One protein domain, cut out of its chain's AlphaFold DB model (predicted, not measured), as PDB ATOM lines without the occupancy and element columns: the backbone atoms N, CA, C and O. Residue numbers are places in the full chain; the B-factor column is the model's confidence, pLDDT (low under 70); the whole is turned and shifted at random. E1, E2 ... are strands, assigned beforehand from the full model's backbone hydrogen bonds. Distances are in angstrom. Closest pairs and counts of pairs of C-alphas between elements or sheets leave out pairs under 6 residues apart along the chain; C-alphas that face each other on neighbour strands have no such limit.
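Overview. This is residues 4 to 190 of the 372 residues of an uncharacterized protein of Calothrix sp. NIES-4105 (UniProt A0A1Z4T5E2). A curled sheet of six strands, E1, E3, E8, E9, E10 and E6, wraps partway round a smaller five-strand sheet of E2, E5, E11, E12 and E13, like a flattened barrel left incompletely closed. The two-strand ribbon E4 and E7 lies by the ends of E3 and E8, and residues 163 to 176 of the link from E11 to E12 stick out as a free loop. The printed part has 187 residues, with thirteen named strands in order E1 to E13 and no named helix; the class is all strand, though under half of the residues are in named elements. The larger sheet, order E1, E3, E8, E9, E10, E6, is antiparallel and the smaller is mixed. The whole is compact, with a radius of gyration of the C-alphas of 17.2 A and spans of 47 by 44 by 38 A.

Arrangement. In the strongly twisted six-strand sheet, E3, residues 36 to 47, and E8, residues 100 to 113, are antiparallel at 158 degrees, with N 41 and O 106 2.9 A apart. E1, residues 9 to 13, is the edge strand beside E3, with N 12 and O 44 2.8 A apart. E8, E9, residues 116 to 122, and E10, residues 136 to 140, form a meander, each strand the antiparallel neighbour of the one before; N 109 and O 120 are 2.8 A apart, as are N 121 and O 138. E6, residues 76 to 79, is the other edge, with N 78 and O 137 2.8 A apart. In the branched sheet, E11, residues 147 to 155, has E5, residues 61 to 66, on one side, with N 62 and O 153 2.8 A apart. On the other side are E12, residues 181 to 183, with N 154 and O 182 2.8 A apart, and E13, residues 187 to 190, with N 148 and O 189 2.8 A apart. E2, residues 23 to 27, is parallel to E13, with N 24 and O 188 2.9 A apart. Between the sheets, the closest C-alphas of E1 and E12, Ile 11 and Ala 183, are 6.1 A apart, and those of E5 and E10, Pro 63 and Trp 138, 7.3 A. E4, residues 53 to 56, and E7, residues 93 to 96, are antiparallel, with N 55 and O 94 2.9 A apart.

Along the chain. E8 is 40.1 A long, E3 34.2 A, E11 26.3 A and E9 18.8 A. C-alpha 9 of E1 is at (-12.914, 28.479, 73.195), and C-alpha 190 of E13 at (-17.549, 0.165, 74.633).

Size, cuts and confidence. The C-alphas of Ser 50 and Asn 115 are farthest apart, 50.4 A. The printed part has no cut; the links E6 to E7, E9 to E10 and E11 to E12 are long. The mean pLDDT of the printed part is 81.8; residue 4 and residues 15 to 22, 82 to 91, 128 to 133 and 158 to 179 are under 70.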
ATOM      1  N   SER A   4     -19.735  23.148  76.153       68.31
ATOM      2  CA  SER A   4     -19.246  24.234  77.001       68.31
ATOM      3  C   SER A   4     -18.443  25.188  76.118       68.31
ATOM      4  O   SER A   4     -17.383  24.812  75.611       68.31
ATOM      5  N   GLN A   5     -18.966  26.387  75.893       70.56
ATOM      6  CA  GLN A   5     -18.244  27.476  75.249       70.56
ATOM      7  C   GLN A   5     -17.932  28.516  76.317       70.56
ATOM      8  O   GLN A   5     -18.847  29.016  76.967       70.56
ATOM      9  N   SER A   6     -16.651  28.828  76.479       76.38
ATOM     10  CA  SER A   6     -16.196  29.921  77.334       76.38
ATOM     11  C   SER A   6     -15.237  30.771  76.529       76.38
ATOM     12  O   SER A   6     -14.333  30.230  75.894       76.38
ATOM     13  N   ASN A   7     -15.485  32.080  76.464       83.06
ATOM     14  CA  ASN A   7     -14.642  33.029  75.734       83.06
ATOM     15  C   ASN A   7     -14.265  32.565  74.313       83.06
ATOM     16  O   ASN A   7     -13.105  32.633  73.924       83.06
ATOM     17  N   GLY A   8     -15.223  32.042  73.538       86.31
ATOM     18  CA  GLY A   8     -14.972  31.564  72.168       86.31
ATOM     19  C   GLY A   8     -13.969  30.406  72.061       86.31
ATOM     20  O   GLY A   8     -13.433  30.146  70.983       86.31
ATOM     21  N   ILE A   9     -13.692  29.712  73.164       87.81
ATOM     22  CA  ILE A   9     -12.914  28.479  73.195       87.81
ATOM     23  C   ILE A   9     -13.877  27.327  73.458       87.81
ATOM     24  O   ILE A   9     -14.702  27.352  74.375       87.81
ATOM     25  N   GLN A  10     -13.759  26.295  72.635       90.75
ATOM     26  CA  GLN A  10     -14.507  25.058  72.763       90.75
ATOM     27  C   GLN A  10     -13.541  23.887  72.655       90.75
ATOM     28  O   GLN A  10     -12.770  23.794  71.703       90.75
ATOM     29  N   ILE A  11     -13.621  22.957  73.602       91.06
ATOM     30  CA  ILE A  11     -12.933  21.672  73.509       91.06
ATOM     31  C   ILE A  11     -13.915  20.602  73.021       91.06
ATOM     32  O   ILE A  11     -15.078  20.555  73.423       91.06
ATOM     33  N   GLU A  12     -13.459  19.719  72.146       90.50
ATOM     34  CA  GLU A  12     -14.250  18.589  71.679       90.50
ATOM     35  C   GLU A  12     -13.388  17.347  71.504       90.50
ATOM     36  O   GLU A  12     -12.222  17.410  71.120       90.50
ATOM     37  N   LEU A  13     -13.984  16.183  71.729       84.31
ATOM     38  CA  LEU A  13     -13.441  14.960  71.172       84.31
ATOM     39  C   LEU A  13     -13.792  14.951  69.690       84.31
ATOM     40  O   LEU A  13     -14.972  14.940  69.335       84.31
ATOM     41  N   VAL A  14     -12.777  14.918  68.826       80.31
ATOM     42  CA  VAL A  14     -12.932  14.619  67.401       80.31
ATOM     43  C   VAL A  14     -13.324  13.158  67.281       80.31
ATOM     44  O   VAL A  14     -12.543  12.249  66.990       80.31
ATOM     45  N   ASN A  15     -14.587  12.915  67.568       66.81
ATOM     46  CA  ASN A  15     -15.268  11.765  67.055       66.81
ATOM     47  C   ASN A  15     -15.612  12.102  65.601       66.81
ATOM     48  O   ASN A  15     -16.160  13.182  65.366       66.81
ATOM     49  N   PRO A  16     -15.316  11.234  64.616       52.66
ATOM     50  CA  PRO A  16     -15.783  11.450  63.254       52.66
ATOM     51  C   PRO A  16     -17.278  11.785  63.186       52.66
ATOM     52  O   PRO A  16     -17.676  12.429  62.230       52.66
ATOM     53  N   ASN A  17     -18.115  11.436  64.177       53.31
ATOM     54  CA  ASN A  17     -19.451  12.026  64.275       53.31
ATOM     55  C   ASN A  17     -20.052  11.928  65.689       53.31
ATOM     56  O   ASN A  17     -20.532  10.866  66.077       53.31
ATOM     57  N   THR A  18     -20.110  13.026  66.446       53.16
ATOM     58  CA  THR A  18     -20.858  13.077  67.723       53.16
ATOM     59  C   THR A  18     -22.374  12.959  67.531       53.16
ATOM     60  O   THR A  18     -23.071  12.588  68.469       53.16
ATOM     61  N   LEU A  19     -22.885  13.240  66.324       53.47
ATOM     62  CA  LEU A  19     -24.320  13.208  66.020       53.47
ATOM     63  C   LEU A  19     -24.839  11.824  65.598       53.47
ATOM     64  O   LEU A  19     -25.997  11.537  65.865       53.47
ATOM     65  N   LEU A  20     -24.018  10.974  64.960       54.75
ATOM     66  CA  LEU A  20     -24.470   9.661  64.443       54.75
ATOM     67  C   LEU A  20     -23.666   8.455  64.954       54.75
ATOM     68  O   LEU A  20     -24.136   7.332  64.819       54.75
ATOM     69  N   TYR A  21     -22.463   8.647  65.512       62.22
ATOM     70  CA  TYR A  21     -21.559   7.545  65.880       62.22
ATOM     71  C   TYR A  21     -21.109   7.665  67.338       62.22
ATOM     72  O   TYR A  21     -19.936   7.945  67.608       62.22
ATOM     73  N   PRO A  22     -22.020   7.483  68.306       66.06
ATOM     74  CA  PRO A  22     -21.690   7.751  69.696       66.06
ATOM     75  C   PRO A  22     -20.673   6.750  70.252       66.06
ATOM     76  O   PRO A  22     -19.940   7.115  71.163       66.06
ATOM     77  N   THR A  23     -20.589   5.534  69.697       87.12
ATOM     78  CA  THR A  23     -19.867   4.420  70.323       87.12
ATOM     79  C   THR A  23     -18.601   4.025  69.578       87.12
ATOM     80  O   THR A  23     -18.637   3.564  68.436       87.12
ATOM     81  N   ARG A  24     -17.468   4.153  70.273       91.38
ATOM     82  CA  ARG A  24     -16.194   3.543  69.898       91.38
ATOM     83  C   ARG A  24     -16.053   2.205  70.594       91.38
ATOM     84  O   ARG A  24     -16.105   2.146  71.819       91.38
ATOM     85  N   VAL A  25     -15.855   1.152  69.819       94.75
ATOM     86  CA  VAL A  25     -15.730  -0.206  70.330       94.75
ATOM     87  C   VAL A  25     -14.284  -0.663  70.256       94.75
ATOM     88  O   VAL A  25     -13.675  -0.623  69.186       94.75
ATOM     89  N   TYR A  26     -13.756  -1.120  71.388       96.19
ATOM     90  CA  TYR A  26     -12.414  -1.681  71.491       96.19
ATOM     91  C   TYR A  26     -12.453  -3.082  72.104       96.19
ATOM     92  O   TYR A  26     -13.185  -3.305  73.072       96.19
ATOM     93  N   PRO A  27     -11.647  -4.024  71.592       96.44
ATOM     94  CA  PRO A  27     -11.537  -5.333  72.191       96.44
ATOM     95  C   PRO A  27     -10.664  -5.257  73.438       96.44
ATOM     96  O   PRO A  27      -9.605  -4.623  73.447       96.44
ATOM     97  N   ILE A  28     -11.083  -5.960  74.482       96.81
ATOM     98  CA  ILE A  28     -10.268  -6.178  75.669       96.81
ATOM     99  C   ILE A  28      -9.041  -7.001  75.247       96.81
ATOM    100  O   ILE A  28      -9.194  -8.060  74.629       96.81
ATOM    101  N   PRO A  29      -7.810  -6.543  75.544       94.62
ATOM    102  CA  PRO A  29      -6.609  -7.290  75.198       94.62
ATOM    103  C   PRO A  29      -6.576  -8.642  75.911       94.62
ATOM    104  O   PRO A  29      -7.150  -8.817  76.989       94.62
ATOM    105  N   LYS A  30      -5.837  -9.604  75.346       93.25
ATOM    106  CA  LYS A  30      -5.570 -10.880  76.023       93.25
ATOM    107  C   LYS A  30      -4.921 -10.615  77.383       93.25
ATOM    108  O   LYS A  30      -4.054  -9.749  77.500       93.25
ATOM    109  N   ARG A  31      -5.302 -11.403  78.392       93.69
ATOM    110  CA  ARG A  31      -4.758 -11.334  79.757       93.69
ATOM    111  C   ARG A  31      -3.323 -11.864  79.812       93.69
ATOM    112  O   ARG A  31      -3.066 -12.958  80.301       93.69
ATOM    113  N   LYS A  32      -2.390 -11.098  79.249       91.50
ATOM    114  CA  LYS A  32      -0.962 -11.412  79.168       91.50
ATOM    115  C   LYS A  32      -0.152 -10.163  79.503       91.50
ATOM    116  O   LYS A  32      -0.426  -9.085  78.983       91.50
ATOM    117  N   VAL A  33       0.859 -10.330  80.350       86.94
ATOM    118  CA  VAL A  33       1.758  -9.245  80.766       86.94
ATOM    119  C   VAL A  33       2.395  -8.586  79.539       86.94
ATOM    120  O   VAL A  33       2.813  -9.268  78.602       86.94
ATOM    121  N   GLY A  34       2.432  -7.252  79.535       85.12
ATOM    122  CA  GLY A  34       3.006  -6.449  78.451       85.12
ATOM    123  C   GLY A  34       2.118  -6.303  77.210       85.12
ATOM    124  O   GLY A  34       2.424  -5.490  76.338       85.12
ATOM    125  N   VAL A  35       0.998  -7.030  77.119       88.25
ATOM    126  CA  VAL A  35       0.020  -6.829  76.045       88.25
ATOM    127  C   VAL A  35      -0.883  -5.661  76.419       88.25
ATOM    128  O   VAL A  35      -1.606  -5.704  77.411       88.25
ATOM    129  N   ASN A  36      -0.843  -4.617  75.599       92.31
ATOM    130  CA  ASN A  36      -1.722  -3.466  75.714       92.31
ATOM    131  C   ASN A  36      -2.409  -3.186  74.374       92.31
ATOM    132  O   ASN A  36      -1.927  -3.577  73.312       92.31
ATOM    133  N   MET A  37      -3.558  -2.532  74.464       93.44
ATOM    134  CA  MET A  37      -4.395  -2.099  73.361       93.44
ATOM    135  C   MET A  37      -4.379  -0.564  73.339       93.44
ATOM    136  O   MET A  37      -4.950   0.042  74.253       93.44
ATOM    137  N   PRO A  38      -3.709   0.087  72.369       93.75
ATOM    138  CA  PRO A  38      -3.742   1.531  72.252       93.75
ATOM    139  C   PRO A  38      -5.134   1.998  71.823       93.75
ATOM    140  O   PRO A  38      -5.767   1.435  70.931       93.75
ATOM    141  N   ILE A  39      -5.595   3.065  72.459       93.88
ATOM    142  CA  ILE A  39      -6.873   3.714  72.199       93.88
ATOM    143  C   ILE A  39      -6.570   5.173  71.879       93.88
ATOM    144  O   ILE A  39      -6.146   5.933  72.746       93.88
ATOM    145  N   LYS A  40      -6.772   5.564  70.620       91.81
ATOM    146  CA  LYS A  40      -6.475   6.918  70.149       91.81
ATOM    147  C   LYS A  40      -7.679   7.828  70.264       91.81
ATOM    148  O   LYS A  40      -8.653   7.685  69.521       91.81
ATOM    149  N   PHE A  41      -7.583   8.819  71.132       91.94
ATOM    150  CA  PHE A  41      -8.521   9.928  71.177       91.94
ATOM    151  C   PHE A  41      -7.937  11.113  70.426       91.94
ATOM    152  O   PHE A  41      -6.762  11.429  70.560       91.94
ATOM    153  N   HIS A  42      -8.761  11.769  69.623       91.44
ATOM    154  CA  HIS A  42      -8.399  13.028  68.994       91.44
ATOM    155  C   HIS A  42      -9.152  14.106  69.756       91.44
ATOM    156  O   HIS A  42     -10.379  14.071  69.784       91.44
ATOM    157  N   VAL A  43      -8.444  15.014  70.413       92.12
ATOM    158  CA  VAL A  43      -9.034  16.103  71.195       92.12
ATOM    159  C   VAL A  43      -8.744  17.396  70.454       92.12
ATOM    160  O   VAL A  43      -7.587  17.713  70.202       92.12
ATOM    161  N   SER A  44      -9.776  18.131  70.062       92.31
ATOM    162  CA  SER A  44      -9.627  19.429  69.420       92.31
ATOM    163  C   SER A  44      -9.977  20.563  70.351       92.31
ATOM    164  O   SER A  44     -10.898  20.465  71.156       92.31
ATOM    165  N   ILE A  45      -9.274  21.668  70.156       92.50
ATOM    166  CA  ILE A  45      -9.621  22.970  70.700       92.50
ATOM    167  C   ILE A  45      -9.956  23.861  69.510       92.50
ATOM    168  O   ILE A  45      -9.103  24.130  68.657       92.50
ATOM    169  N   ASN A  46     -11.218  24.265  69.439       92.00
ATOM    170  CA  ASN A  46     -11.732  25.238  68.494       92.00
ATOM    171  C   ASN A  46     -11.655  26.605  69.159       92.00
ATOM    172  O   ASN A  46     -12.286  26.830  70.191       92.00
ATOM    173  N   HIS A  47     -10.869  27.499  68.572       90.88
ATOM    174  CA  HIS A  47     -10.688  28.846  69.081       90.88
ATOM    175  C   HIS A  47     -11.254  29.839  68.070       90.88
ATOM    176  O   HIS A  47     -10.673  30.027  67.006       90.88
ATOM    177  N   THR A  48     -12.401  30.441  68.374       90.75
ATOM    178  CA  THR A  48     -13.107  31.376  67.480       90.75
ATOM    179  C   THR A  48     -12.824  32.841  67.794       90.75
ATOM    180  O   THR A  48     -13.287  33.722  67.075       90.75
ATOM    181  N   ASN A  49     -12.094  33.123  68.871       88.94
ATOM    182  CA  ASN A  49     -11.675  34.480  69.197       88.94
ATOM    183  C   ASN A  49     -10.455  34.899  68.370       88.94
ATOM    184  O   ASN A  49      -9.741  34.068  67.812       88.94
ATOM    185  N   SER A  50     -10.210  36.211  68.312       88.00
ATOM    186  CA  SER A  50      -9.073  36.820  67.609       88.00
ATOM    187  C   SER A  50      -7.762  36.802  68.400       88.00
ATOM    188  O   SER A  50      -6.695  37.013  67.824       88.00
ATOM    189  N   ASN A  51      -7.823  36.579  69.714       88.44
ATOM    190  CA  ASN A  51      -6.647  36.572  70.585       88.44
ATOM    191  C   ASN A  51      -5.898  35.241  70.477       88.44
ATOM    192  O   ASN A  51      -6.459  34.252  70.027       88.44
ATOM    193  N   ASN A  52      -4.625  35.184  70.874       85.44
ATOM    194  CA  ASN A  52      -3.949  33.892  71.018       85.44
ATOM    195  C   ASN A  52      -4.393  33.232  72.324       85.44
ATOM    196  O   ASN A  52      -4.524  33.908  73.340       85.44
ATOM    197  N   PHE A  53      -4.563  31.913  72.302       87.06
ATOM    198  CA  PHE A  53      -4.787  31.123  73.506       87.06
ATOM    199  C   PHE A  53      -3.561  30.246  73.738       87.06
ATOM    200  O   PHE A  53      -3.072  29.592  72.815       87.06
ATOM    201  N   HIS A  54      -3.017  30.292  74.949       87.69
ATOM    202  CA  HIS A  54      -1.800  29.580  75.301       87.69
ATOM    203  C   HIS A  54      -2.126  28.495  76.312       87.69
ATOM    204  O   HIS A  54      -2.742  28.764  77.335       87.69
ATOM    205  N   LEU A  55      -1.679  27.277  76.031       86.19
ATOM    206  CA  LEU A  55      -1.708  26.184  76.992       86.19
ATOM    207  C   LEU A  55      -0.297  25.899  77.469       86.19
ATOM    208  O   LEU A  55       0.651  25.891  76.683       86.19
ATOM    209  N   ASN A  56      -0.155  25.632  78.759       83.56
ATOM    210  CA  ASN A  56       1.078  25.060  79.270       83.56
ATOM    211  C   ASN A  56       1.314  23.705  78.570       83.56
ATOM    212  O   ASN A  56       0.376  22.927  78.413       83.56
ATOM    213  N   SER A  57       2.539  23.382  78.145       77.94
ATOM    214  CA  SER A  57       2.817  22.053  77.559       77.94
ATOM    215  C   SER A  57       2.625  20.897  78.536       77.94
ATOM    216  O   SER A  57       2.524  19.747  78.120       77.94
ATOM    217  N   LEU A  58       2.579  21.197  79.833       81.19
ATOM    218  CA  LEU A  58       2.247  20.259  80.897       81.19
ATOM    219  C   LEU A  58       0.778  20.360  81.323       81.19
ATOM    220  O   LEU A  58       0.395  19.727  82.305       81.19
ATOM    221  N   GLN A  59      -0.035  21.156  80.619       84.94
ATOM    222  CA  GLN A  59      -1.457  21.273  80.901       84.94
ATOM    223  C   GLN A  59      -2.109  19.902  80.753       84.94
ATOM    224  O   GLN A  59      -2.106  19.304  79.674       84.94
ATOM    225  N   ALA A  60      -2.669  19.414  81.855       87.19
ATOM    226  CA  ALA A  60      -3.302  18.115  81.882       87.19
ATOM    227  C   ALA A  60      -4.702  18.177  81.258       87.19
ATOM    228  O   ALA A  60      -5.514  19.034  81.612       87.19
ATOM    229  N   PHE A  61      -4.997  17.216  80.388       91.50
ATOM    230  CA  PHE A  61      -6.360  16.790  80.118       91.50
ATOM    231  C   PHE A  61      -6.758  15.804  81.216       91.50
ATOM    232  O   PHE A  61      -6.071  14.804  81.443       91.50
ATOM    233  N   ILE A  62      -7.851  16.098  81.911       95.00
ATOM    234  CA  ILE A  62      -8.396  15.267  82.984       95.00
ATOM    235  C   ILE A  62      -9.505  14.408  82.369       95.00
ATOM    236  O   ILE A  62     -10.556  14.941  82.008       95.00
ATOM    237  N   PRO A  63      -9.286  13.104  82.157       96.25
ATOM    238  CA  PRO A  63     -10.327  12.221  81.675       96.25
ATOM    239  C   PRO A  63     -11.318  11.907  82.795       96.25
ATOM    240  O   PRO A  63     -10.934  11.713  83.945       96.25
ATOM    241  N   GLU A  64     -12.581  11.751  82.426       96.19
ATOM    242  CA  GLU A  64     -13.607  11.177  83.293       96.19
ATOM    243  C   GLU A  64     -14.293  10.023  82.578       96.19
ATOM    244  O   GLU A  64     -14.608  10.125  81.389       96.19
ATOM    245  N   LEU A  65     -14.553   8.945  83.318       96.94
ATOM    246  CA  LEU A  65     -15.372   7.834  82.857       96.94
ATOM    247  C   LEU A  65     -16.695   7.815  83.615       96.94
ATOM    248  O   LEU A  65     -16.718   7.909  84.838       96.94
ATOM    249  N   LEU A  66     -17.787   7.648  82.881       96.94
ATOM    250  CA  LEU A  66     -19.131   7.448  83.399       96.94
ATOM    251  C   LEU A  66     -19.581   6.031  83.053       96.94
ATOM    252  O   LEU A  66     -19.465   5.605  81.905       96.94
ATOM    253  N   THR A  67     -20.091   5.288  84.021       96.75
ATOM    254  CA  THR A  67     -20.766   4.007  83.780       96.75
ATOM    255  C   THR A  67     -22.181   4.225  83.232       96.75
ATOM    256  O   THR A  67     -22.712   5.336  83.251       96.75
ATOM    257  N   LEU A  68     -22.814   3.159  82.732       92.88
ATOM    258  CA  LEU A  68     -24.161   3.231  82.153       92.88
ATOM    259  C   LEU A  68     -25.238   3.668  83.167       92.88
ATOM    260  O   LEU A  68     -26.221   4.292  82.781       92.88
ATOM    261  N   ASP A  69     -25.041   3.375  84.455       96.19
ATOM    262  CA  ASP A  69     -25.891   3.815  85.572       96.19
ATOM    263  C   ASP A  69     -25.614   5.266  86.019       96.19
ATOM    264  O   ASP A  69     -26.221   5.748  86.973       96.19
ATOM    265  N   GLY A  70     -24.719   5.987  85.332       95.56
ATOM    266  CA  GLY A  70     -24.428   7.395  85.603       95.56
ATOM    267  C   GLY A  70     -23.433   7.635  86.741       95.56
ATOM    268  O   GLY A  70     -23.298   8.771  87.199       95.56
ATOM    269  N   LYS A  71     -22.718   6.606  87.210       97.38
ATOM    270  CA  LYS A  71     -21.676   6.762  88.232       97.38
ATOM    271  C   LYS A  71     -20.345   7.176  87.598       97.38
ATOM    272  O   LYS A  71     -19.855   6.558  86.656       97.38
ATOM    273  N   ILE A  72     -19.726   8.226  88.139       96.12
ATOM    274  CA  ILE A  72     -18.392   8.660  87.707       96.12
ATOM    275  C   ILE A  72     -17.338   7.744  88.339       96.12
ATOM    276  O   ILE A  72     -17.275   7.599  89.562       96.12
ATOM    277  N   ILE A  73     -16.489   7.144  87.507       96.25
ATOM    278  CA  ILE A  73     -15.262   6.465  87.920       96.25
ATOM    279  C   ILE A  73     -14.154   7.514  87.925       96.25
ATOM    280  O   ILE A  73     -13.752   8.011  86.872       96.25
ATOM    281  N   GLN A  74     -13.660   7.847  89.113       91.12
ATOM    282  CA  GLN A  74     -12.566   8.800  89.263       91.12
ATOM    283  C   GLN A  74     -11.238   8.153  88.865       91.12
ATOM    284  O   GLN A  74     -10.858   7.106  89.395       91.12
ATOM    285  N   GLY A  75     -10.538   8.782  87.921       93.50
ATOM    286  CA  GLY A  75      -9.200   8.367  87.528       93.50
ATOM    287  C   GLY A  75      -8.189   8.699  88.624       93.50
ATOM    288  O   GLY A  75      -8.230   9.771  89.222       93.50
ATOM    289  N   ARG A  76      -7.242   7.798  88.878       95.62
ATOM    290  CA  ARG A  76      -6.125   8.046  89.796       95.62
ATOM    291  C   ARG A  76      -4.953   8.623  89.017       95.62
ATOM    292  O   ARG A  76      -4.476   7.990  88.078       95.62
ATOM    293  N   LEU A  77      -4.473   9.802  89.400       93.88
ATOM    294  CA  LEU A  77      -3.256  10.361  88.819       93.88
ATOM    295  C   LEU A  77      -2.035   9.625  89.387       93.88
ATOM    296  O   LEU A  77      -1.836   9.570  90.599       93.88
ATOM    297  N   GLY A  78      -1.210   9.059  88.512       91.56
ATOM    298  CA  GLY A  78       0.020   8.359  88.866       91.56
ATOM    299  C   GLY A  78       1.193   8.801  88.000       91.56
ATOM    300  O   GLY A  78       1.007   9.261  86.872       91.56
ATOM    301  N   ALA A  79       2.407   8.642  88.523       88.88
ATOM    302  CA  ALA A  79       3.642   8.900  87.791       88.88
ATOM    303  C   ALA A  79       4.404   7.597  87.524       88.88
ATOM    304  O   ALA A  79       4.530   6.752  88.414       88.88
ATOM    305  N   ASP A  80       4.950   7.445  86.318       84.31
ATOM    306  CA  ASP A  80       5.843   6.323  86.022       84.31
ATOM    307  C   ASP A  80       7.216   6.609  86.651       84.31
ATOM    308  O   ASP A  80       7.902   7.559  86.277       84.31
ATOM    309  N   LYS A  81       7.633   5.778  87.617       70.00
ATOM    310  CA  LYS A  81       8.830   5.975  88.466       70.00
ATOM    311  C   LYS A  81      10.192   5.976  87.732       70.00
ATOM    312  O   LYS A  81      11.222   5.943  88.394       70.00
ATOM    313  N   ALA A  82      10.244   5.998  86.400       56.50
ATOM    314  CA  ALA A  82      11.422   5.553  85.646       56.50
ATOM    315  C   ALA A  82      12.154   6.609  84.794       56.50
ATOM    316  O   ALA A  82      13.126   6.250  84.136       56.50
ATOM    317  N   ILE A  83      11.756   7.886  84.774       55.78
ATOM    318  CA  ILE A  83      12.419   8.879  83.903       55.78
ATOM    319  C   ILE A  83      13.024  10.013  84.733       55.78
ATOM    320  O   ILE A  83      12.502  11.120  84.793       55.78
ATOM    321  N   THR A  84      14.172   9.748  85.359       53.22
ATOM    322  CA  THR A  84      15.040  10.772  85.972       53.22
ATOM    323  C   THR A  84      15.974  11.402  84.937       53.22
ATOM    324  O   THR A  84      17.167  11.569  85.187       53.22
ATOM    325  N   ASN A  85      15.469  11.727  83.745       54.22
ATOM    326  CA  ASN A  85      16.264  12.491  82.790       54.22
ATOM    327  C   ASN A  85      16.136  13.978  83.118       54.22
ATOM    328  O   ASN A  85      15.086  14.584  82.913       54.22
ATOM    329  N   ASN A  86      17.239  14.554  83.603       54.78
ATOM    330  CA  ASN A  86      17.467  15.988  83.793       54.78
ATOM    331  C   ASN A  86      17.531  16.731  82.444       54.78
ATOM    332  O   ASN A  86      18.513  17.406  82.144       54.78
ATOM    333  N   GLN A  87      16.514  16.595  81.591       58.22
ATOM    334  CA  GLN A  87      16.383  17.488  80.446       58.22
ATOM    335  C   GLN A  87      15.941  18.858  80.960       58.22
ATOM    336  O   GLN A  87      15.016  18.973  81.770       58.22
ATOM    337  N   SER A  88      16.663  19.895  80.536       57.50
ATOM    338  CA  SER A  88      16.367  21.281  80.878       57.50
ATOM    339  C   SER A  88      14.912  21.590  80.524       57.50
ATOM    340  O   SER A  88      14.470  21.398  79.392       57.50
ATOM    341  N   LYS A  89      14.148  22.039  81.525       60.25
ATOM    342  CA  LYS A  89      12.732  22.396  81.395       60.25
ATOM    343  C   LYS A  89      12.594  23.677  80.573       60.25
ATOM    344  O   LYS A  89      12.383  24.752  81.126       60.25
ATOM    345  N   GLN A  90      12.736  23.589  79.256       63.22
ATOM    346  CA  GLN A  90      12.268  24.664  78.394       63.22
ATOM    347  C   GLN A  90      10.745  24.540  78.317       63.22
ATOM    348  O   GLN A  90      10.206  23.648  77.663       63.22
ATOM    349  N   TYR A  91      10.055  25.391  79.076       65.31
ATOM    350  CA  TYR A  91       8.599  25.450  79.089       65.31
ATOM    351  C   TYR A  91       8.116  26.005  77.752       65.31
ATOM    352  O   TYR A  91       8.020  27.215  77.550       65.31
ATOM    353  N   ASN A  92       7.838  25.105  76.816       74.81
ATOM    354  CA  ASN A  92       7.200  25.475  75.566       74.81
ATOM    355  C   ASN A  92       5.706  25.635  75.838       74.81
ATOM    356  O   ASN A  92       5.050  24.700  76.286       74.81
ATOM    357  N   TRP A  93       5.166  26.820  75.597       81.75
ATOM    358  CA  TRP A  93       3.724  27.037  75.616       81.75
ATOM    359  C   TRP A  93       3.145  26.579  74.280       81.75
ATOM    360  O   TRP A  93       3.683  26.908  73.221       81.75
ATOM    361  N   TRP A  94       2.041  25.838  74.302       82.69
ATOM    362  CA  TRP A  94       1.295  25.546  73.087       82.69
ATOM    363  C   TRP A  94       0.481  26.767  72.705       82.69
ATOM    364  O   TRP A  94      -0.408  27.198  73.436       82.69
ATOM    365  N   ARG A  95       0.784  27.325  71.538       88.06
ATOM    366  CA  ARG A  95       0.011  28.417  70.962       88.06
ATOM    367  C   ARG A  95      -1.139  27.838  70.141       88.06
ATOM    368  O   ARG A  95      -0.911  27.284  69.068       88.06
ATOM    369  N   ILE A  96      -2.361  27.998  70.633       88.81
ATOM    370  CA  ILE A  96      -3.587  27.704  69.892       88.81
ATOM    371  C   ILE A  96      -3.895  28.915  69.018       88.81
ATOM    372  O   ILE A  96      -4.183  30.011  69.510       88.81
ATOM    373  N   ILE A  97      -3.772  28.716  67.708       89.81
ATOM    374  CA  ILE A  97      -3.926  29.784  66.722       89.81
ATOM    375  C   ILE A  97      -5.393  30.264  66.729       89.81
ATOM    376  O   ILE A  97      -6.295  29.422  66.687       89.81
ATOM    377  N   PRO A  98      -5.643  31.585  66.787       90.62
ATOM    378  CA  PRO A  98      -6.986  32.144  66.666       90.62
ATOM    379  C   PRO A  98      -7.662  31.731  65.352       90.62
ATOM    380  O   PRO A  98      -6.997  31.567  64.328       90.62
ATOM    381  N   ASN A  99      -8.987  31.582  65.369       91.19
ATOM    382  CA  ASN A  99      -9.808  31.133  64.234       91.19
ATOM    383  C   ASN A  99      -9.361  29.796  63.616       91.19
ATOM    384  O   ASN A  99      -9.598  29.532  62.437       91.19
ATOM    385  N   CYS A 100      -8.698  28.949  64.404       89.56
ATOM    386  CA  CYS A 100      -8.167  27.675  63.954       89.56
ATOM    387  C   CYS A 100      -8.561  26.549  64.914       89.56
ATOM    388  O   CYS A 100      -8.702  26.735  66.125       89.56
ATOM    389  N   ARG A 101      -8.713  25.350  64.353       91.31
ATOM    390  CA  ARG A 101      -8.902  24.112  65.106       91.31
ATOM    391  C   ARG A 101      -7.550  23.457  65.328       91.31
ATOM    392  O   ARG A 101      -6.946  22.945  64.388       91.31
ATOM    393  N   THR A 102      -7.100  23.416  66.576       90.62
ATOM    394  CA  THR A 102      -5.897  22.656  66.942       90.62
ATOM    395  C   THR A 102      -6.313  21.276  67.424       90.62
ATOM    396  O   THR A 102      -7.181  21.172  68.282       90.62
ATOM    397  N   THR A 103      -5.730  20.213  66.865       90.88
ATOM    398  CA  THR A 103      -6.063  18.826  67.226       90.88
ATOM    399  C   THR A 103      -4.866  18.132  67.846       90.88
ATOM    400  O   THR A 103      -3.785  18.098  67.264       90.88
ATOM    401  N   PHE A 104      -5.101  17.539  69.004       89.94
ATOM    402  CA  PHE A 104      -4.171  16.736  69.771       89.94
ATOM    403  C   PHE A 104      -4.563  15.263  69.686       89.94
ATOM    404  O   PHE A 104      -5.744  14.936  69.543       89.94
ATOM    405  N   ILE A 105      -3.585  14.369  69.792       90.00
ATOM    406  CA  ILE A 105      -3.824  12.928  69.902       90.00
ATOM    407  C   ILE A 105      -3.507  12.521  71.335       90.00
ATOM    408  O   ILE A 105      -2.456  12.866  71.846       90.00
ATOM    409  N   VAL A 106      -4.411  11.809  71.990       92.12
ATOM    410  CA  VAL A 106      -4.208  11.225  73.317       92.12
ATOM    411  C   VAL A 106      -4.294   9.713  73.148       92.12
ATOM    412  O   VAL A 106      -5.388   9.168  72.972       92.12
ATOM    413  N   THR A 107      -3.151   9.025  73.162       92.44
ATOM    414  CA  THR A 107      -3.100   7.561  73.066       92.44
ATOM    415  C   THR A 107      -3.159   6.942  74.454       92.44
ATOM    416  O   THR A 107      -2.156   6.799  75.156       92.44
ATOM    417  N   ALA A 108      -4.360   6.537  74.851       95.19
ATOM    418  CA  ALA A 108      -4.559   5.718  76.031       95.19
ATOM    419  C   ALA A 108      -4.124   4.267  75.781       95.19
ATOM    420  O   ALA A 108      -4.012   3.816  74.643       95.19
ATOM    421  N   ARG A 109      -3.894   3.513  76.856       95.44
ATOM    422  CA  ARG A 109      -3.543   2.093  76.825       95.44
ATOM    423  C   ARG A 109      -4.515   1.322  77.699       95.44
ATOM    424  O   ARG A 109      -4.595   1.578  78.895       95.44
ATOM    425  N   LEU A 110      -5.212   0.363  77.106       97.19
ATOM    426  CA  LEU A 110      -6.019  -0.620  77.819       97.19
ATOM    427  C   LEU A 110      -5.178  -1.890  78.009       97.19
ATOM    428  O   LEU A 110      -4.615  -2.394  77.038       97.19
ATOM    429  N   PHE A 111      -5.025  -2.387  79.234       96.31
ATOM    430  CA  PHE A 111      -4.148  -3.526  79.545       96.31
ATOM    431  C   PHE A 111      -4.557  -4.218  80.845       96.31
ATOM    432  O   PHE A 111      -5.342  -3.692  81.625       96.31
ATOM    433  N   TRP A 112      -4.011  -5.412  81.076       96.38
ATOM    434  CA  TRP A 112      -4.203  -6.146  82.325       96.38
ATOM    435  C   TRP A 112      -3.019  -5.937  83.269       96.38
ATOM    436  O   TRP A 112      -1.872  -6.161  82.876       96.38
ATOM    437  N   GLN A 113      -3.304  -5.601  84.524       94.94
ATOM    438  CA  GLN A 113      -2.341  -5.581  85.624       94.94
ATOM    439  C   GLN A 113      -2.996  -6.174  86.868       94.94
ATOM    440  O   GLN A 113      -4.135  -5.843  87.174       94.94
ATOM    441  N   GLU A 114      -2.294  -7.075  87.563       93.94
ATOM    442  CA  GLU A 114      -2.778  -7.679  88.820       93.94
ATOM    443  C   GLU A 114      -4.220  -8.193  88.708       93.94
ATOM    444  O   GLU A 114      -5.074  -7.935  89.549       93.94
ATOM    445  N   ASN A 115      -4.511  -8.906  87.617       93.50
ATOM    446  CA  ASN A 115      -5.834  -9.452  87.329       93.50
ATOM    447  C   ASN A 115      -6.961  -8.429  87.090       93.50
ATOM    448  O   ASN A 115      -8.078  -8.867  86.815       93.50
ATOM    449  N   SER A 116      -6.658  -7.133  87.082       95.25
ATOM    450  CA  SER A 116      -7.567  -6.018  86.823       95.25
ATOM    451  C   SER A 116      -7.342  -5.437  85.424       95.25
ATOM    452  O   SER A 116      -6.201  -5.297  84.974       95.25
ATOM    453  N   LEU A 117      -8.426  -5.129  84.708       96.94
ATOM    454  CA  LEU A 117      -8.356  -4.411  83.438       96.94
ATOM    455  C   LEU A 117      -8.249  -2.916  83.736       96.94
ATOM    456  O   LEU A 117      -9.110  -2.350  84.411       96.94
ATOM    457  N   GLN A 118      -7.198  -2.287  83.223       97.38
ATOM    458  CA  GLN A 118      -6.888  -0.889  83.467       97.38
ATOM    459  C   GLN A 118      -6.859  -0.088  82.170       97.38
ATOM    460  O   GLN A 118      -6.343  -0.552  81.150       97.38
ATOM    461  N   LEU A 119      -7.362   1.144  82.232       97.56
ATOM    462  CA  LEU A 119      -7.163   2.161  81.205       97.56
ATOM    463  C   LEU A 119      -6.192   3.215  81.734       97.56
ATOM    464  O   LEU A 119      -6.494   3.921  82.692       97.56
ATOM    465  N   LYS A 120      -5.035   3.325  81.086       96.50
ATOM    466  CA  LYS A 120      -4.009   4.333  81.362       96.50
ATOM    467  C   LYS A 120      -4.059   5.409  80.290       96.50
ATOM    468  O   LYS A 120      -3.817   5.116  79.122       96.50
ATOM    469  N   ILE A 121      -4.350   6.644  80.673       96.00
ATOM    470  CA  ILE A 121      -4.457   7.788  79.763       96.00
ATOM    471  C   ILE A 121      -3.357   8.789  80.112       96.00
ATOM    472  O   ILE A 121      -3.254   9.173  81.276       96.00
ATOM    473  N   PRO A 122      -2.513   9.220  79.163       93.62
ATOM    474  CA  PRO A 122      -1.515  10.234  79.466       93.62
ATOM    475  C   PRO A 122      -2.199  11.561  79.805       93.62
ATOM    476  O   PRO A 122      -3.175  11.945  79.162       93.62
ATOM    477  N   ALA A 123      -1.692  12.258  80.824       91.12
ATOM    478  CA  ALA A 123      -2.234  13.561  81.210       91.12
ATOM    479  C   ALA A 123      -1.996  14.617  80.118       91.12
ATOM    480  O   ALA A 123      -2.790  15.535  79.953       91.12
ATOM    481  N   VAL A 124      -0.917  14.466  79.351       89.12
ATOM    482  CA  VAL A 124      -0.516  15.358  78.260       89.12
ATOM    483  C   VAL A 124      -0.669  14.597  76.935       89.12
ATOM    484  O   VAL A 124      -0.298  13.422  76.891       89.12
ATOM    485  N   PRO A 125      -1.197  15.203  75.859       88.38
ATOM    486  CA  PRO A 125      -1.331  14.542  74.569       88.38
ATOM    487  C   PRO A 125       0.015  14.163  73.943       88.38
ATOM    488  O   PRO A 125       1.053  14.764  74.221       88.38
ATOM    489  N   ASP A 126      -0.035  13.203  73.027       84.12
ATOM    490  CA  ASP A 126       1.085  12.786  72.200       84.12
ATOM    491  C   ASP A 126       1.512  13.948  71.297       84.12
ATOM    492  O   ASP A 126       0.749  14.445  70.463       84.12
ATOM    493  N   TYR A 127       2.752  14.395  71.464       72.25
ATOM    494  CA  TYR A 127       3.298  15.481  70.665       72.25
ATOM    495  C   TYR A 127       3.981  14.959  69.397       72.25
ATOM    496  O   TYR A 127       4.708  13.966  69.417       72.25
ATOM    497  N   VAL A 128       3.783  15.679  68.289       54.16
ATOM    498  CA  VAL A 128       4.318  15.337  66.957       54.16
ATOM    499  C   VAL A 128       5.845  15.514  66.875       54.16
ATOM    500  O   VAL A 128       6.480  14.935  65.997       54.16
ATOM    501  N   LEU A 129       6.474  16.246  67.803       49.97
ATOM    502  CA  LEU A 129       7.926  16.458  67.804       49.97
ATOM    503  C   LEU A 129       8.580  15.811  69.035       49.97
ATOM    504  O   LEU A 129       8.820  16.455  70.048       49.97
ATOM    505  N   GLY A 130       8.892  14.520  68.918       52.50
ATOM    506  CA  GLY A 130      10.018  13.897  69.620       52.50
ATOM    507  C   GLY A 130       9.969  13.827  71.154       52.50
ATOM    508  O   GLY A 130      10.601  14.610  71.851       52.50
ATOM    509  N   SER A 131       9.423  12.718  71.657       50.19
ATOM    510  CA  SER A 131       9.965  11.955  72.803       50.19
ATOM    511  C   SER A 131       9.750  12.421  74.247       50.19
ATOM    512  O   SER A 131      10.337  11.809  75.140       50.19
ATOM    513  N   VAL A 132       8.884  13.391  74.544       59.41
ATOM    514  CA  VAL A 132       8.481  13.556  75.952       59.41
ATOM    515  C   VAL A 132       7.479  12.454  76.283       59.41
ATOM    516  O   VAL A 132       6.285  12.588  76.034       59.41
ATOM    517  N   SER A 133       7.978  11.329  76.803       66.12
ATOM    518  CA  SER A 133       7.109  10.353  77.455       66.12
ATOM    519  C   SER A 133       6.405  11.084  78.596       66.12
ATOM    520  O   SER A 133       7.098  11.648  79.450       66.12
ATOM    521  N   PRO A 134       5.064  11.111  78.630       73.25
ATOM    522  CA  PRO A 134       4.356  11.786  79.700       73.25
ATOM    523  C   PRO A 134       4.791  11.174  81.031       73.25
ATOM    524  O   PRO A 134       4.837   9.955  81.182       73.25
ATOM    525  N   ALA A 135       5.174  12.025  81.981       81.12
ATOM    526  CA  ALA A 135       5.552  11.578  83.318       81.12
ATOM    527  C   ALA A 135       4.320  11.173  84.141       81.12
ATOM    528  O   ALA A 135       4.445  10.387  85.076       81.12
ATOM    529  N   TYR A 136       3.146  11.695  83.769       89.00
ATOM    530  CA  TYR A 136       1.897  11.560  84.505       89.00
ATOM    531  C   TYR A 136       0.808  10.922  83.652       89.00
ATOM    532  O   TYR A 136       0.615  11.265  82.481       89.00
ATOM    533  N   PHE A 137       0.064  10.023  84.281       94.50
ATOM    534  CA  PHE A 137      -1.025   9.287  83.670       94.50
ATOM    535  C   PHE A 137      -2.204   9.187  84.624       94.50
ATOM    536  O   PHE A 137      -2.033   9.036  85.829       94.50
ATOM    537  N   TRP A 138      -3.397   9.197  84.055       96.31
ATOM    538  CA  TRP A 138      -4.629   8.832  84.727       96.31
ATOM    539  C   TRP A 138      -4.863   7.334  84.577       96.31
ATOM    540  O   TRP A 138      -4.786   6.805  83.468       96.31
ATOM    541  N   TYR A 139      -5.157   6.664  85.684       96.88
ATOM    542  CA  TYR A 139      -5.462   5.241  85.742       96.88
ATOM    543  C   TYR A 139      -6.920   5.034  86.140       96.88
ATOM    544  O   TYR A 139      -7.365   5.547  87.166       96.88
ATOM    545  N   PHE A 140      -7.640   4.253  85.344       97.56
ATOM    546  CA  PHE A 140      -8.952   3.720  85.690       97.56
ATOM    547  C   PHE A 140      -8.817   2.216  85.861       97.56
ATOM    548  O   PHE A 140      -8.377   1.533  84.938       97.56
ATOM    549  N   ASP A 141      -9.169   1.719  87.038       96.31
ATOM    550  CA  ASP A 141      -9.003   0.321  87.417       96.31
ATOM    551  C   ASP A 141     -10.321  -0.446  87.363       96.31
ATOM    552  O   ASP A 141     -11.399   0.145  87.409       96.31
ATOM    553  N   ALA A 142     -10.214  -1.777  87.337       95.50
ATOM    554  CA  ALA A 142     -11.337  -2.703  87.442       95.50
ATOM    555  C   ALA A 142     -12.415  -2.477  86.369       95.50
ATOM    556  O   ALA A 142     -13.608  -2.625  86.628       95.50
ATOM    557  N   LEU A 143     -11.987  -2.139  85.150       97.38
ATOM    558  CA  LEU A 143     -12.889  -2.025  84.012       97.38
ATOM    559  C   LEU A 143     -13.425  -3.405  83.604       97.38
ATOM    560  O   LEU A 143     -12.762  -4.433  83.752       97.38
ATOM    561  N   ALA A 144     -14.627  -3.416  83.046       97.25
ATOM    562  CA  ALA A 144     -15.329  -4.601  82.582       97.25
ATOM    563  C   ALA A 144     -15.667  -4.489  81.087       97.25
ATOM    564  O   ALA A 144     -15.427  -3.471  80.436       97.25
ATOM    565  N   ALA A 145     -16.207  -5.570  80.525       96.88
ATOM    566  CA  ALA A 145     -16.679  -5.621  79.143       96.88
ATOM    567  C   ALA A 145     -18.043  -4.929  79.001       96.88
ATOM    568  O   ALA A 145     -19.068  -5.580  78.816       96.88
ATOM    569  N   GLU A 146     -18.048  -3.608  79.144       96.81
ATOM    570  CA  GLU A 146     -19.259  -2.795  79.236       96.81
ATOM    571  C   GLU A 146     -19.160  -1.524  78.382       96.81
ATOM    572  O   GLU A 146     -18.159  -1.266  77.706       96.81
ATOM    573  N   THR A 147     -20.232  -0.729  78.384       96.12
ATOM    574  CA  THR A 147     -20.239   0.603  77.773       96.12
ATOM    575  C   THR A 147     -20.034   1.660  78.847       96.12
ATOM    576  O   THR A 147     -20.808   1.751  79.795       96.12
ATOM    577  N   TYR A 148     -19.014   2.482  78.645       96.94
ATOM    578  CA  TYR A 148     -18.711   3.674  79.421       96.94
ATOM    579  C   TYR A 148     -18.984   4.913  78.573       96.94
ATOM    580  O   TYR A 148     -19.022   4.836  77.346       96.94
ATOM    581  N   GLN A 149     -19.107   6.074  79.203       95.38
ATOM    582  CA  GLN A 149     -18.964   7.360  78.534       95.38
ATOM    583  C   GLN A 149     -17.654   7.999  78.978       95.38
ATOM    584  O   GLN A 149     -17.322   7.984  80.155       95.38
ATOM    585  N   LEU A 150     -16.899   8.547  78.037       95.44
ATOM    586  CA  LEU A 150     -15.640   9.236  78.277       95.44
ATOM    587  C   LEU A 150     -15.785  10.700  77.878       95.44
ATOM    588  O   LEU A 150     -16.328  11.006  76.813       95.44
ATOM    589  N   ARG A 151     -15.229  11.593  78.692       95.12
ATOM    590  CA  ARG A 151     -14.941  12.973  78.295       95.12
ATOM    591  C   ARG A 151     -13.575  13.405  78.810       95.12
ATOM    592  O   ARG A 151     -13.005  12.757  79.683       95.12
ATOM    593  N   PHE A 152     -13.078  14.509  78.271       95.19
ATOM    594  CA  PHE A 152     -11.888  15.189  78.763       95.19
ATOM    595  C   PHE A 152     -12.259  16.570  79.276       95.19
ATOM    596  O   PHE A 152     -13.028  17.290  78.641       95.19
ATOM    597  N   ILE A 153     -11.676  16.932  80.409       94.75
ATOM    598  CA  ILE A 153     -11.768  18.244  81.023       94.75
ATOM    599  C   ILE A 153     -10.417  18.941  80.871       94.75
ATOM    600  O   ILE A 153      -9.360  18.329  81.034       94.75
ATOM    601  N   LEU A 154     -10.458  20.226  80.551       92.31
ATOM    602  CA  LEU A 154      -9.308  21.103  80.443       92.31
ATOM    603  C   LEU A 154      -9.546  22.309  81.349       92.31
ATOM    604  O   LEU A 154     -10.433  23.120  81.089       92.31
ATOM    605  N   ASN A 155      -8.749  22.413  82.410       90.38
ATOM    606  CA  ASN A 155      -8.739  23.591  83.267       90.38
ATOM    607  C   ASN A 155      -7.830  24.656  82.642       90.38
ATOM    608  O   ASN A 155      -6.624  24.433  82.532       90.38
ATOM    609  N   THR A 156      -8.392  25.785  82.215       86.19
ATOM    610  CA  THR A 156      -7.621  26.867  81.585       86.19
ATOM    611  C   THR A 156      -7.121  27.913  82.579       86.19
ATOM    612  O   THR A 156      -6.406  28.823  82.175       86.19
ATOM    613  N   ASP A 157      -7.468  27.776  83.861       77.56
ATOM    614  CA  ASP A 157      -7.184  28.738  84.937       77.56
ATOM    615  C   ASP A 157      -5.820  28.522  85.607       77.56
ATOM    616  O   ASP A 157      -5.544  29.047  86.682       77.56
ATOM    617  N   LEU A 158      -4.936  27.727  84.994       63.72
ATOM    618  CA  LEU A 158      -3.542  27.694  85.421       63.72
ATOM    619  C   LEU A 158      -2.885  28.984  84.949       63.72
ATOM    620  O   LEU A 158      -2.269  29.052  83.882       63.72
ATOM    621  N   ASP A 159      -3.097  30.007  85.772       54.75
ATOM    622  CA  ASP A 159      -2.503  31.318  85.677       54.75
ATOM    623  C   ASP A 159      -1.016  31.178  85.331       54.75
ATOM    624  O   ASP A 159      -0.311  30.272  85.781       54.75
ATOM    625  N   THR A 160      -0.553  32.082  84.482       52.97
ATOM    626  CA  THR A 160       0.750  32.093  83.796       52.97
ATOM    627  C   THR A 160       1.991  32.002  84.700       52.97
ATOM    628  O   THR A 160       3.126  31.954  84.214       52.97
ATOM    629  N   GLN A 161       1.804  31.933  86.015       53.75
ATOM    630  CA  GLN A 161       2.853  31.696  86.985       53.75
ATOM    631  C   GLN A 161       3.297  30.237  86.928       53.75
ATOM    632  O   GLN A 161       2.621  29.313  87.369       53.75
ATOM    633  N   CYS A 162       4.484  30.043  86.364       49.34
ATOM    634  CA  CYS A 162       5.204  28.783  86.292       49.34
ATOM    635  C   CYS A 162       5.323  28.149  87.695       49.34
ATOM    636  O   CYS A 162       6.255  28.449  88.443       49.34
ATOM    637  N   ILE A 163       4.364  27.292  88.072       51.06
ATOM    638  CA  ILE A 163       4.371  26.590  89.356       51.06
ATOM    639  C   ILE A 163       5.578  25.650  89.337       51.06
ATOM    640  O   ILE A 163       5.582  24.601  88.693       51.06
ATOM    641  N   SER A 164       6.646  26.052  90.021       50.88
ATOM    642  CA  SER A 164       7.950  25.389  89.950       50.88
ATOM    643  C   SER A 164       7.935  23.950  90.484       50.88
ATOM    644  O   SER A 164       8.803  23.160  90.101       50.88
ATOM    645  N   LYS A 165       6.918  23.562  91.262       55.03
ATOM    646  CA  LYS A 165       6.561  22.182  91.627       55.03
ATOM    647  C   LYS A 165       5.059  22.131  91.930       55.03
ATOM    648  O   LYS A 165       4.621  22.932  92.751       55.03
ATOM    649  N   PRO A 166       4.272  21.224  91.329       50.56
ATOM    650  CA  PRO A 166       2.869  21.087  91.695       50.56
ATOM    651  C   PRO A 166       2.795  20.581  93.145       50.56
ATOM    652  O   PRO A 166       3.049  19.409  93.418       50.56
ATOM    653  N   ASN A 167       2.500  21.473  94.092       46.41
ATOM    654  CA  ASN A 167       2.104  21.096  95.448       46.41
ATOM    655  C   ASN A 167       0.633  20.665  95.380       46.41
ATOM    656  O   ASN A 167      -0.272  21.450  95.621       46.41
ATOM    657  N   ILE A 168       0.406  19.408  94.990       55.78
ATOM    658  CA  ILE A 168      -0.930  18.817  94.775       55.78
ATOM    659  C   ILE A 168      -1.685  18.605  96.110       55.78
ATOM    660  O   ILE A 168      -2.853  18.247  96.116       55.78
ATOM    661  N   SER A 169      -1.050  18.857  97.259       48.44
ATOM    662  CA  SER A 169      -1.630  18.654  98.594       48.44
ATOM    663  C   SER A 169      -2.157  19.927  99.277       48.44
ATOM    664  O   SER A 169      -2.315  19.926 100.494       48.44
ATOM    665  N   GLN A 170      -2.387  21.024  98.549       44.88
ATOM    666  CA  GLN A 170      -2.977  22.255  99.100       44.88
ATOM    667  C   GLN A 170      -4.231  22.665  98.318       44.88
ATOM    668  O   GLN A 170      -4.243  23.661  97.606       44.88
ATOM    669  N   GLU A 171      -5.304  21.898  98.479       50.81
ATOM    670  CA  GLU A 171      -6.668  22.389  98.276       50.81
ATOM    671  C   GLU A 171      -7.231  22.702  99.660       50.81
ATOM    672  O   GLU A 171      -7.445  21.771 100.423       50.81
ATOM    673  N   GLU A 172      -7.416  23.984 100.005       49.50
ATOM    674  CA  GLU A 172      -8.589  24.390 100.807       49.50
ATOM    675  C   GLU A 172      -8.779  25.901 100.996       49.50
ATOM    676  O   GLU A 172      -9.863  26.298 101.403       49.50
ATOM    677  N   ASN A 173      -7.835  26.789 100.661       50.50
ATOM    678  CA  ASN A 173      -8.068  28.227 100.864       50.50
ATOM    679  C   ASN A 173      -7.441  29.111  99.778       50.50
ATOM    680  O   ASN A 173      -6.245  29.372  99.836       50.50
ATOM    681  N   ALA A 174      -8.255  29.605  98.833       45.34
ATOM    682  CA  ALA A 174      -8.350  31.025  98.446       45.34
ATOM    683  C   ALA A 174      -8.993  31.242  97.060       45.34
ATOM    684  O   ALA A 174      -8.646  30.606  96.076       45.34
ATOM    685  N   GLN A 175      -9.873  32.248  97.043       41.41
ATOM    686  CA  GLN A 175     -10.270  33.135  95.944       41.41
ATOM    687  C   GLN A 175     -10.842  32.550  94.641       41.41
ATOM    688  O   GLN A 175     -10.187  31.973  93.786       41.41
ATOM    689  N   LYS A 176     -12.125  32.879  94.489       45.22
ATOM    690  CA  LYS A 176     -13.052  32.660  93.384       45.22
ATOM    691  C   LYS A 176     -12.652  33.478  92.139       45.22
ATOM    692  O   LYS A 176     -13.399  34.358  91.721       45.22
ATOM    693  N   ALA A 177     -11.476  33.225  91.566       49.22
ATOM    694  CA  ALA A 177     -11.294  33.454  90.135       49.22
ATOM    695  C   ALA A 177     -12.232  32.471  89.416       49.22
ATOM    696  O   ALA A 177     -12.351  31.315  89.827       49.22
ATOM    697  N   SER A 178     -13.018  32.940  88.445       54.53
ATOM    698  CA  SER A 178     -13.919  32.055  87.707       54.53
ATOM    699  C   SER A 178     -13.074  31.145  86.822       54.53
ATOM    700  O   SER A 178     -12.756  31.508  85.690       54.53
ATOM    701  N   SER A 179     -12.690  29.986  87.346       60.72
ATOM    702  CA  SER A 179     -12.005  28.974  86.560       60.72
ATOM    703  C   SER A 179     -12.921  28.524  85.429       60.72
ATOM    704  O   SER A 179     -13.994  27.951  85.642       60.72
ATOM    705  N   GLU A 180     -12.520  28.822  84.195       81.31
ATOM    706  CA  GLU A 180     -13.211  28.309  83.020       81.31
ATOM    707  C   GLU A 180     -12.803  26.846  82.831       81.31
ATOM    708  O   GLU A 180     -11.734  26.505  82.325       81.31
ATOM    709  N   ILE A 181     -13.665  25.950  83.303       89.12
ATOM    710  CA  ILE A 181     -13.517  24.515  83.089       89.12
ATOM    711  C   ILE A 181     -14.157  24.181  81.743       89.12
ATOM    712  O   ILE A 181     -15.380  24.213  81.591       89.12
ATOM    713  N   LEU A 182     -13.329  23.838  80.759       92.31
ATOM    714  CA  LEU A 182     -13.796  23.359  79.462       92.31
ATOM    715  C   LEU A 182     -13.938  21.839  79.506       92.31
ATOM    716  O   LEU A 182     -13.039  21.148  79.981       92.31
ATOM    717  N   ALA A 183     -15.030  21.295  78.970       93.38
ATOM    718  CA  ALA A 183     -15.237  19.853  78.904       93.38
ATOM    719  C   ALA A 183     -15.685  19.414  77.511       93.38
ATOM    720  O   ALA A 183     -16.532  20.044  76.874       93.38
ATOM    721  N   THR A 184     -15.141  18.297  77.030       93.19
ATOM    722  CA  THR A 184     -15.644  17.688  75.800       93.19
ATOM    723  C   THR A 184     -17.034  17.108  76.053       93.19
ATOM    724  O   THR A 184     -17.344  16.710  77.181       93.19
ATOM    725  N   PRO A 185     -17.868  16.951  75.012       91.44
ATOM    726  CA  PRO A 185     -19.044  16.102  75.118       91.44
ATOM    727  C   PRO A 185     -18.664  14.676  75.534       91.44
ATOM    728  O   PRO A 185     -17.558  14.206  75.242       91.44
ATOM    729  N   TRP A 186     -19.608  13.990  76.171       92.19
ATOM    730  CA  TRP A 186     -19.508  12.561  76.446       92.19
ATOM    731  C   TRP A 186     -19.507  11.756  75.142       92.19
ATOM    732  O   TRP A 186     -20.332  11.982  74.254       92.19
ATOM    733  N   VAL A 187     -18.589  10.798  75.039       91.25
ATOM    734  CA  VAL A 187     -18.497   9.837  73.932       91.25
ATOM    735  C   VAL A 187     -18.574   8.430  74.502       91.25
ATOM    736  O   VAL A 187     -17.879   8.127  75.466       91.25
ATOM    737  N   ASN A 188     -19.375   7.548  73.904       93.25
ATOM    738  CA  ASN A 188     -19.461   6.175  74.378       93.25
ATOM    739  C   ASN A 188     -18.180   5.410  74.004       93.25
ATOM    740  O   ASN A 188     -17.755   5.371  72.845       93.25
ATOM    741  N   LEU A 189     -17.585   4.765  74.997       94.94
ATOM    742  CA  LEU A 189     -16.475   3.834  74.890       94.94
ATOM    743  C   LEU A 189     -16.984   2.458  75.313       94.94
ATOM    744  O   LEU A 189     -17.247   2.224  76.488       94.94
ATOM    745  N   ARG A 190     -17.121   1.537  74.364       96.19
ATOM    746  CA  ARG A 190     -17.549   0.165  74.633       96.19
ATOM    747  C   ARG A 190     -16.358  -0.775  74.594       96.19
ATOM    748  O   ARG A 190     -15.650  -0.850  73.589       96.19
TER     749      ARG A 190